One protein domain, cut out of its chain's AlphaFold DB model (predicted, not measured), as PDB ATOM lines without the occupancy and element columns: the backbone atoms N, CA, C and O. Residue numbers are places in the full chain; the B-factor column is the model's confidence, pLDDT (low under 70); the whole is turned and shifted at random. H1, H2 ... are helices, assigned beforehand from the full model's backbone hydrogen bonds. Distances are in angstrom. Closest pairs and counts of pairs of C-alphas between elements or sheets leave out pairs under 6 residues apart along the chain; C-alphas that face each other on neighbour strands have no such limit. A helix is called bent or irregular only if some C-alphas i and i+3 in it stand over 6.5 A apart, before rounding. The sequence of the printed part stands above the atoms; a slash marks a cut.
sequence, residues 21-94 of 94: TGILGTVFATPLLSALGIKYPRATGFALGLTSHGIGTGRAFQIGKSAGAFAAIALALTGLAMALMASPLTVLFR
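What this domain is: This is residues 21 to 94 of the 94 residues of the protein "LrgB family protein" of Rhodospirillaceae bacterium (UniProt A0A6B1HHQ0). A long helix, H3, joins H1 and the arms H2a and H2b in a small up-and-down bundle, each running against the one before; residues 80 to 94, of which 80 to 92 belong to H3, stick out. The printed part has 74 residues with three named helices, H1, H2, H3: all helix, only just loose, close to compact, radius of gyration of the C-alphas 13.8 A, spans 44 by 21 by 19 A.

Where its parts are: H3, residues 65 to 92, 40.6 A, ends at C-alpha 92 (273.384, 363.661, 201.698), with a kink of 37 degrees near residue 86. H2, residues 41 to 63, was assigned as one helix by its hydrogen bonds but is bent, C-alphas 51 and 54 being 9.6 A apart; its arms are H2a, 41 to 51, and H2b, 54 to 63. H1, residues 21 to 35, 20.4 A, begins at C-alpha 21 (285.717, 375.641, 221.104). H1 and H3 are only just irregular: C-alphas 27 and 30 are 7.0 A apart, 84 and 87 6.54 A.

How they stand to each other: H3 touches H2a with residues 66 to 78 alone, closest C-alphas Gly 45 and Ala 67, 3.8 A, at a shallow tilt of 29 degrees, the same way. H2b and H3 form a hairpin, closest C-alphas Phe 61 and Gly 68, 4.0 A. H1 and H2a form another, closest C-alphas Gly 25 and Thr 51, 5.7 A. H1 and H3 are apart. Every O i to N i+4 pair is within hydrogen-bond range in H2a and H2b, 9 of 11 in H1, 22 of 24 in H3.

The domain as a whole: The C-alphas farthest apart, Lys 39 and Arg 94, are 44.9 A apart. The printed part has no cut, both links are tight, and residue 94 has pLDDT under 70.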
ATOM      1  N   THR A  21     284.977 375.364 222.349       93.69
ATOM      2  CA  THR A  21     285.717 375.641 221.104       93.69
ATOM      3  C   THR A  21     285.751 377.137 220.782       93.69
ATOM      4  O   THR A  21     286.810 377.669 220.444       93.69
ATOM      5  N   GLY A  22     284.640 377.852 220.986       93.62
ATOM      6  CA  GLY A  22     284.585 379.309 220.858       93.62
ATOM      7  C   GLY A  22     285.512 380.040 221.836       93.62
ATOM      8  O   GLY A  22     286.223 380.969 221.436       93.62
ATOM      9  N   ILE A  23     285.555 379.600 223.098       95.56
ATOM     10  CA  ILE A  23     286.450 380.151 224.128       95.56
ATOM     11  C   ILE A  23     287.911 379.895 223.759       95.56
ATOM     12  O   ILE A  23     288.700 380.839 223.721       95.56
ATOM     13  N   LEU A  24     288.263 378.648 223.434       95.75
ATOM     14  CA  LEU A  24     289.626 378.263 223.065       95.75
ATOM     15  C   LEU A  24     290.112 379.087 221.873       95.75
ATOM     16  O   LEU A  24     291.173 379.702 221.950       95.75
ATOM     17  N   GLY A  25     289.312 379.198 220.810       94.06
ATOM     18  CA  GLY A  25     289.679 380.033 219.668       94.06
ATOM     19  C   GLY A  25     289.892 381.503 220.057       94.06
ATOM     20  O   GLY A  25     290.836 382.127 219.584       94.06
ATOM     21  N   THR A  26     289.098 382.047 220.986       95.19
ATOM     22  CA  THR A  26     289.236 383.448 221.419       95.19
ATOM     23  C   THR A  26     290.543 383.663 222.180       95.19
ATOM     24  O   THR A  26     291.219 384.677 221.985       95.19
ATOM     25  N   VAL A  27     290.904 382.703 223.035       95.12
ATOM     26  CA  VAL A  27     292.132 382.725 223.838       95.12
ATOM     27  C   VAL A  27     293.368 382.551 222.955       95.12
ATOM     28  O   VAL A  27     294.336 383.293 223.111       95.12
ATOM     29  N   PHE A  28     293.333 381.616 222.002       95.19
ATOM     30  CA  PHE A  28     294.504 381.260 221.199       95.19
ATOM     31  C   PHE A  28     294.694 382.107 219.938       95.19
ATOM     32  O   PHE A  28     295.834 382.284 219.514       95.19
ATOM     33  N   ALA A  29     293.639 382.675 219.343       92.81
ATOM     34  CA  ALA A  29     293.751 383.350 218.045       92.81
ATOM     35  C   ALA A  29     294.730 384.532 218.062       92.81
ATOM     36  O   ALA A  29     295.589 384.639 217.193       92.81
ATOM     37  N   THR A  30     294.648 385.417 219.057       91.12
ATOM     38  CA  THR A  30     295.524 386.603 219.118       91.12
ATOM     39  C   THR A  30     297.005 386.252 219.339       91.12
ATOM     40  O   THR A  30     297.838 386.739 218.565       91.12
ATOM     41  N   PRO A  31     297.380 385.424 220.341       93.62
ATOM     42  CA  PRO A  31     298.778 385.038 220.529       93.62
ATOM     43  C   PRO A  31     299.317 384.221 219.351       93.62
ATOM     44  O   PRO A  31     300.446 384.461 218.933       93.62
ATOM     45  N   LEU A  32     298.509 383.334 218.756       95.38
ATOM     46  CA  LEU A  32     298.923 382.557 217.586       95.38
ATOM     47  C   LEU A  32     299.217 383.460 216.382       95.38
ATOM     48  O   LEU A  32     300.276 383.352 215.772       95.38
ATOM     49  N   LEU A  33     298.321 384.398 216.066       94.69
ATOM     50  CA  LEU A  33     298.533 385.344 214.966       94.69
ATOM     51  C   LEU A  33     299.737 386.253 215.220       94.69
ATOM     52  O   LEU A  33     300.505 386.524 214.300       94.69
ATOM     53  N   SER A  34     299.944 386.667 216.471       93.25
ATOM     54  CA  SER A  34     301.118 387.452 216.861       93.25
ATOM     55  C   SER A  34     302.418 386.663 216.675       93.25
ATOM     56  O   SER A  34     303.390 387.218 216.165       93.25
ATOM     57  N   ALA A  35     302.428 385.374 217.032       95.62
ATOM     58  CA  ALA A  35     303.568 384.478 216.824       95.62
ATOM     59  C   ALA A  35     303.871 384.253 215.332       95.62
ATOM     60  O   ALA A  35     305.031 384.156 214.948       95.62
ATOM     61  N   LEU A  36     302.841 384.261 214.481       95.81
ATOM     62  CA  LEU A  36     302.968 384.224 213.019       95.81
ATOM     63  C   LEU A  36     303.347 385.587 212.400       95.81
ATOM     64  O   LEU A  36     303.400 385.716 211.180       95.81
ATOM     65  N   GLY A  37     303.585 386.623 213.212       95.12
ATOM     66  CA  GLY A  37     303.947 387.964 212.744       95.12
ATOM     67  C   GLY A  37     302.776 388.795 212.201       95.12
ATOM     68  O   GLY A  37     302.990 389.892 211.682       95.12
ATOM     69  N   ILE A  38     301.533 388.329 212.344       94.25
ATOM     70  CA  ILE A  38     300.331 389.022 211.867       94.25
ATOM     71  C   ILE A  38     299.896 390.049 212.915       94.25
ATOM     72  O   ILE A  38     299.283 389.718 213.927       94.25
ATOM     73  N   LYS A  39     300.193 391.325 212.648       89.88
ATOM     74  CA  LYS A  39     299.903 392.450 213.560       89.88
ATOM     75  C   LYS A  39     298.734 393.334 213.119       89.88
ATOM     76  O   LYS A  39     298.448 394.342 213.757       89.88
ATOM     77  N   TYR A  40     298.062 392.993 212.020       94.69
ATOM     78  CA  TYR A  40     296.985 393.811 211.465       94.69
ATOM     79  C   TYR A  40     295.667 393.583 212.220       94.69
ATOM     80  O   TYR A  40     295.113 392.485 212.127       94.69
ATOM     81  N   PRO A  41     295.074 394.614 212.860       93.31
ATOM     82  CA  PRO A  41     293.840 394.454 213.635       93.31
ATOM     83  C   PRO A  41     292.673 393.894 212.815       93.31
ATOM     84  O   PRO A  41     291.848 393.154 213.334       93.31
ATOM     85  N   ARG A  42     292.624 394.212 211.514       96.44
ATOM     86  CA  ARG A  42     291.614 393.692 210.577       96.44
ATOM     87  C   ARG A  42     291.716 392.176 210.418       96.44
ATOM     88  O   ARG A  42     290.705 391.491 210.505       96.44
ATOM     89  N   ALA A  43     292.933 391.663 210.226       95.75
ATOM     90  CA  ALA A  43     293.186 390.234 210.063       95.75
ATOM     91  C   ALA A  43     292.899 389.473 211.364       95.75
ATOM     92  O   ALA A  43     292.203 388.463 211.341       95.75
ATOM     93  N   THR A  44     293.356 390.003 212.503       95.50
ATOM     94  CA  THR A  44     293.059 389.435 213.827       95.50
ATOM     95  C   THR A  44     291.564 389.414 214.115       95.50
ATOM     96  O   THR A  44     291.042 388.404 214.574       95.50
ATOM     97  N   GLY A  45     290.864 390.505 213.803       96.25
ATOM     98  CA  GLY A  45     289.417 390.593 213.934       96.25
ATOM     99  C   GLY A  45     288.690 389.565 213.074       96.25
ATOM    100  O   GLY A  45     287.891 388.788 213.586       96.25
ATOM    101  N   PHE A  46     289.019 389.507 211.785       96.50
ATOM    102  CA  PHE A  46     288.426 388.544 210.858       96.50
ATOM    103  C   PHE A  46     288.626 387.097 211.331       96.50
ATOM    104  O   PHE A  46     287.666 386.332 211.398       96.50
ATOM    105  N   ALA A  47     289.846 386.743 211.744       95.75
ATOM    106  CA  ALA A  47     290.156 385.421 212.278       95.75
ATOM    107  C   ALA A  47     289.356 385.102 213.552       95.75
ATOM    108  O   ALA A  47     288.758 384.035 213.634       95.75
ATOM    109  N   LEU A  48     289.271 386.039 214.505       96.12
ATOM    110  CA  LEU A  48     288.466 385.874 215.723       96.12
ATOM    111  C   LEU A  48     286.979 385.645 215.416       96.12
ATOM    112  O   LEU A  48     286.343 384.801 216.048       96.12
ATOM    113  N   GLY A  49     286.422 386.385 214.454       95.06
ATOM    114  CA  GLY A  49     285.037 386.205 214.017       95.06
ATOM    115  C   GLY A  49     284.800 384.841 213.364       95.06
ATOM    116  O   GLY A  49     283.794 384.194 213.656       95.06
ATOM    117  N   LEU A  50     285.751 384.378 212.545       94.69
ATOM    118  CA  LEU A  50     285.695 383.067 211.890       94.69
ATOM    119  C   LEU A  50     285.790 381.901 212.883       94.69
ATOM    120  O   LEU A  50     285.018 380.955 212.777       94.69
ATOM    121  N   THR A  51     286.736 381.940 213.827       93.50
ATOM    122  CA  THR A  51     287.047 380.778 214.681       93.50
ATOM    123  C   THR A  51     286.226 380.717 215.962       93.50
ATOM    124  O   THR A  51     286.107 379.657 216.572       93.50
ATOM    125  N   SER A  52     285.692 381.851 216.418       91.75
ATOM    126  CA  SER A  52     285.159 381.983 217.781       91.75
ATOM    127  C   SER A  52     283.793 382.647 217.863       91.75
ATOM    128  O   SER A  52     283.299 382.939 218.956       91.75
ATOM    129  N   HIS A  53     283.148 382.819 216.711       91.25
ATOM    130  CA  HIS A  53     281.768 383.261 216.590       91.25
ATOM    131  C   HIS A  53     281.513 384.593 217.333       91.25
ATOM    132  O   HIS A  53     282.341 385.510 217.318       91.25
ATOM    133  N   GLY A  54     280.363 384.718 218.004       90.12
ATOM    134  CA  GLY A  54     279.996 385.916 218.762       90.12
ATOM    135  C   GLY A  54     280.950 386.240 219.918       90.12
ATOM    136  O   GLY A  54     281.236 387.413 220.150       90.12
ATOM    137  N   ILE A  55     281.504 385.227 220.597       94.19
ATOM    138  CA  ILE A  55     282.450 385.415 221.714       94.19
ATOM    139  C   ILE A  55     283.735 386.085 221.203       94.19
ATOM    140  O   ILE A  55     284.162 387.114 221.733       94.19
ATOM    141  N   GLY A  56     284.299 385.557 220.113       94.50
ATOM    142  CA  GLY A  56     285.472 386.134 219.453       94.50
ATOM    143  C   GLY A  56     285.208 387.520 218.875       94.50
ATOM    144  O   GLY A  56     286.055 388.404 218.983       94.50
ATOM    145  N   THR A  57     284.011 387.746 218.328       95.19
ATOM    146  CA  THR A  57     283.593 389.060 217.813       95.19
ATOM    147  C   THR A  57     283.545 390.111 218.923       95.19
ATOM    148  O   THR A  57     284.078 391.210 218.758       95.19
ATOM    149  N   GLY A  58     282.996 389.764 220.092       95.62
ATOM    150  CA  GLY A  58     283.020 390.628 221.273       95.62
ATOM    151  C   GLY A  58     284.447 390.954 221.725       95.62
ATOM    152  O   GLY A  58     284.770 392.118 221.973       95.62
ATOM    153  N   ARG A  59     285.340 389.955 221.745       94.69
ATOM    154  CA  ARG A  59     286.765 390.173 222.038       94.69
ATOM    155  C   ARG A  59     287.445 391.061 220.995       94.69
ATOM    156  O   ARG A  59     288.242 391.919 221.362       94.69
ATOM    157  N   ALA A  60     287.121 390.910 219.715       96.56
ATOM    158  CA  ALA A  60     287.685 391.732 218.650       96.56
ATOM    159  C   ALA A  60     287.325 393.219 218.813       96.56
ATOM    160  O   ALA A  60     288.180 394.074 218.589       96.56
ATOM    161  N   PHE A  61     286.121 393.552 219.294       97.12
ATOM    162  CA  PHE A  61     285.776 394.939 219.635       97.12
ATOM    163  C   PHE A  61     286.606 395.505 220.793       97.12
ATOM    164  O   PHE A  61     286.901 396.698 220.783       97.12
ATOM    165  N   GLN A  62     287.033 394.664 221.742       95.88
ATOM    166  CA  GLN A  62     287.961 395.075 222.804       95.88
ATOM    167  C   GLN A  62     289.375 395.345 222.266       95.88
ATOM    168  O   GLN A  62     290.082 396.179 222.819       95.88
ATOM    169  N   ILE A  63     289.786 394.667 221.185       93.94
ATOM    170  CA  ILE A  63     291.059 394.939 220.492       93.94
ATOM    171  C   ILE A  63     290.970 396.257 219.710       93.94
ATOM    172  O   ILE A  63     291.926 397.029 219.668       93.94
ATOM    173  N   GLY A  64     289.823 396.537 219.089       96.44
ATOM    174  CA  GLY A  64     289.533 397.835 218.490       96.44
ATOM    175  C   GLY A  64     288.376 397.801 217.495       96.44
ATOM    176  O   GLY A  64     287.983 396.746 217.000       96.44
ATOM    177  N   LYS A  65     287.859 398.982 217.133       97.00
ATOM    178  CA  LYS A  65     286.706 399.118 216.217       97.00
ATOM    179  C   LYS A  65     286.908 398.399 214.879       97.00
ATOM    180  O   LYS A  65     286.008 397.718 214.406       97.00
ATOM    181  N   SER A  66     288.098 398.529 214.292       97.38
ATOM    182  CA  SER A  66     288.448 397.887 213.017       97.38
ATOM    183  C   SER A  66     288.452 396.358 213.134       97.38
ATOM    184  O   SER A  66     287.883 395.675 212.291       97.38
ATOM    185  N   ALA A  67     289.021 395.811 214.212       97.12
ATOM    186  CA  ALA A  67     289.013 394.370 214.456       97.12
ATOM    187  C   ALA A  67     287.582 393.846 214.654       97.12
ATOM    188  O   ALA A  67     287.189 392.878 214.008       97.12
ATOM    189  N   GLY A  68     286.776 394.520 215.477       97.31
ATOM    190  CA  GLY A  68     285.374 394.153 215.691       97.31
ATOM    191  C   GLY A  68     284.524 394.188 214.416       97.31
ATOM    192  O   GLY A  68     283.755 393.262 214.171       97.31
ATOM    193  N   ALA A  69     284.712 395.195 213.556       97.88
ATOM    194  CA  ALA A  69     284.007 395.281 212.275       97.88
ATOM    195  C   ALA A  69     284.330 394.092 211.354       97.88
ATOM    196  O   ALA A  69     283.425 393.455 210.819       97.88
ATOM    197  N   PHE A  70     285.612 393.745 211.211       97.88
ATOM    198  CA  PHE A  70     286.023 392.591 210.405       97.88
ATOM    199  C   PHE A  70     285.586 391.255 211.022       97.88
ATOM    200  O   PHE A  70     285.227 390.340 210.282       97.88
ATOM    201  N   ALA A  71     285.544 391.151 212.352       97.56
ATOM    202  CA  ALA A  71     285.009 389.977 213.039       97.56
ATOM    203  C   ALA A  71     283.508 389.785 212.772       97.56
ATOM    204  O   ALA A  71     283.068 388.672 212.491       97.56
ATOM    205  N   ALA A  72     282.728 390.869 212.789       97.19
ATOM    206  CA  ALA A  72     281.304 390.824 212.468       97.19
ATOM    207  C   ALA A  72     281.054 390.403 211.008       97.19
ATOM    208  O   ALA A  72     280.163 389.594 210.750       97.19
ATOM    209  N   ILE A  73     281.868 390.894 210.065       97.44
ATOM    210  CA  ILE A  73     281.809 390.478 208.654       97.44
ATOM    211  C   ILE A  73     282.113 388.980 208.520       97.44
ATOM    212  O   ILE A  73     281.360 388.264 207.865       97.44
ATOM    213  N   ALA A  74     283.178 388.498 209.168       97.00
ATOM    214  CA  ALA A  74     283.516 387.076 209.198       97.00
ATOM    215  C   ALA A  74     282.361 386.221 209.734       97.00
ATOM    216  O   ALA A  74     281.971 385.247 209.098       97.00
ATOM    217  N   LEU A  75     281.771 386.614 210.867       96.81
ATOM    218  CA  LEU A  75     280.641 385.906 211.467       96.81
ATOM    219  C   LEU A  75     279.431 385.843 210.520       96.81
ATOM    220  O   LEU A  75     278.826 384.781 210.366       96.81
ATOM    221  N   ALA A  76     279.095 386.959 209.869       96.38
ATOM    222  CA  ALA A  76     277.991 387.021 208.915       96.38
ATOM    223  C   ALA A  76     278.236 386.117 207.694       96.38
ATOM    224  O   ALA A  76     277.340 385.375 207.291       96.38
ATOM    225  N   LEU A  77     279.454 386.133 207.144       96.38
ATOM    226  CA  LEU A  77     279.846 385.282 206.017       96.38
ATOM    227  C   LEU A  77     279.792 383.798 206.375       96.38
ATOM    228  O   LEU A  77     279.249 383.012 205.602       96.38
ATOM    229  N   THR A  78     280.290 383.410 207.551       93.69
ATOM    230  CA  THR A  78     280.200 382.020 208.020       93.69
ATOM    231  C   THR A  78     278.745 381.589 208.181       93.69
ATOM    232  O   THR A  78     278.381 380.495 207.758       93.69
ATOM    233  N   GLY A  79     277.888 382.452 208.739       91.88
ATOM    234  CA  GLY A  79     276.454 382.182 208.857       91.88
ATOM    235  C   GLY A  79     275.779 381.984 207.499       91.88
ATOM    236  O   GLY A  79     275.030 381.023 207.320       91.88
ATOM    237  N   LEU A  80     276.090 382.845 206.526       94.94
ATOM    238  CA  LEU A  80     275.599 382.718 205.155       94.94
ATOM    239  C   LEU A  80     276.085 381.419 204.499       94.94
ATOM    240  O   LEU A  80     275.280 380.687 203.929       94.94
ATOM    241  N   ALA A  81     277.377 381.105 204.612       93.31
ATOM    242  CA  ALA A  81     277.953 379.880 204.066       93.31
ATOM    243  C   ALA A  81     277.279 378.632 204.659       93.31
ATOM    244  O   ALA A  81     276.867 377.745 203.915       93.31
ATOM    245  N   MET A  82     277.083 378.594 205.980       90.25
ATOM    246  CA  MET A  82     276.374 377.495 206.643       90.25
ATOM    247  C   MET A  82     274.916 377.385 206.187       90.25
ATOM    248  O   MET A  82     274.437 376.276 205.970       90.25
ATOM    249  N   ALA A  83     274.214 378.506 205.994       90.31
ATOM    250  CA  ALA A  83     272.837 378.498 205.500       90.31
ATOM    251  C   ALA A  83     272.739 377.921 204.078       90.31
ATOM    252  O   ALA A  83     271.863 377.101 203.807       90.31
ATOM    253  N   LEU A  84     273.666 378.297 203.192       92.19
ATOM    254  CA  LEU A  84     273.738 377.764 201.829       92.19
ATOM    255  C   LEU A  84     274.104 376.272 201.815       92.19
ATOM    256  O   LEU A  84     273.555 375.510 201.023       92.19
ATOM    257  N   MET A  85     274.994 375.840 202.712       89.25
ATOM    258  CA  MET A  85     275.418 374.441 202.826       89.25
ATOM    259  C   MET A  85     274.385 373.542 203.513       89.25
ATOM    260  O   MET A  85     274.401 372.333 203.291       89.25
ATOM    261  N   ALA A  86     273.479 374.092 204.324       85.31
ATOM    262  CA  ALA A  86     272.518 373.298 205.085       85.31
ATOM    263  C   ALA A  86     271.627 372.427 204.181       85.31
ATOM    264  O   ALA A  86     271.443 371.245 204.462       85.31
ATOM    265  N   SER A  87     271.121 372.977 203.071       82.12
ATOM    266  CA  SER A  87     270.254 372.243 202.138       82.12
ATOM    267  C   SER A  87     270.937 371.017 201.505       82.12
ATOM    268  O   SER A  87     270.443 369.909 201.731       82.12
ATOM    269  N   PRO A  88     272.076 371.132 200.788       83.38
ATOM    270  CA  PRO A  88     272.729 369.963 200.195       83.38
ATOM    271  C   PRO A  88     273.200 368.953 201.247       83.38
ATOM    272  O   PRO A  88     273.124 367.748 201.017       83.38
ATOM    273  N   LEU A  89     273.624 369.418 202.427       82.50
ATOM    274  CA  LEU A  89     274.075 368.534 203.500       82.50
ATOM    275  C   LEU A  89     272.935 367.654 204.029       82.50
ATOM    276  O   LEU A  89     273.120 366.455 204.212       82.50
ATOM    277  N   THR A  90     271.736 368.216 204.215       77.94
ATOM    278  CA  THR A  90     270.568 367.430 204.658       77.94
ATOM    279  C   THR A  90     270.107 366.385 203.643       77.94
ATOM    280  O   THR A  90     269.522 365.388 204.048       77.94
ATOM    281  N   VAL A  91     270.375 366.580 202.347       79.94
ATOM    282  CA  VAL A  91     270.063 365.588 201.305       79.94
ATOM    283  C   VAL A  91     271.064 364.429 201.323       79.94
ATOM    284  O   VAL A  91     270.672 363.299 201.071       79.94
ATOM    285  N   LEU A  92     272.334 364.686 201.649       81.62
ATOM    286  CA  LEU A  92     273.384 363.661 201.698       81.62
ATOM    287  C   LEU A  92     273.245 362.689 202.884       81.62
ATOM    288  O   LEU A  92     273.651 361.535 202.781       81.62
ATOM    289  N   PHE A  93     272.715 363.156 204.016       74.81
ATOM    290  CA  PHE A  93     272.574 362.369 205.252       74.81
ATOM    291  C   PHE A  93     271.185 361.740 205.442       74.81
ATOM    292  O   PHE A  93     270.880 361.256 206.534       74.81
ATOM    293  N   ARG A  94     270.339 361.783 204.413       60.28
ATOM    294  CA  ARG A  94     268.995 361.206 204.413       60.28
ATOM    295  C   ARG A  94     268.964 359.947 203.560       60.28
ATOM    296  O   ARG A  94     268.236 359.018 203.967       60.28
TER     297      ARG A  94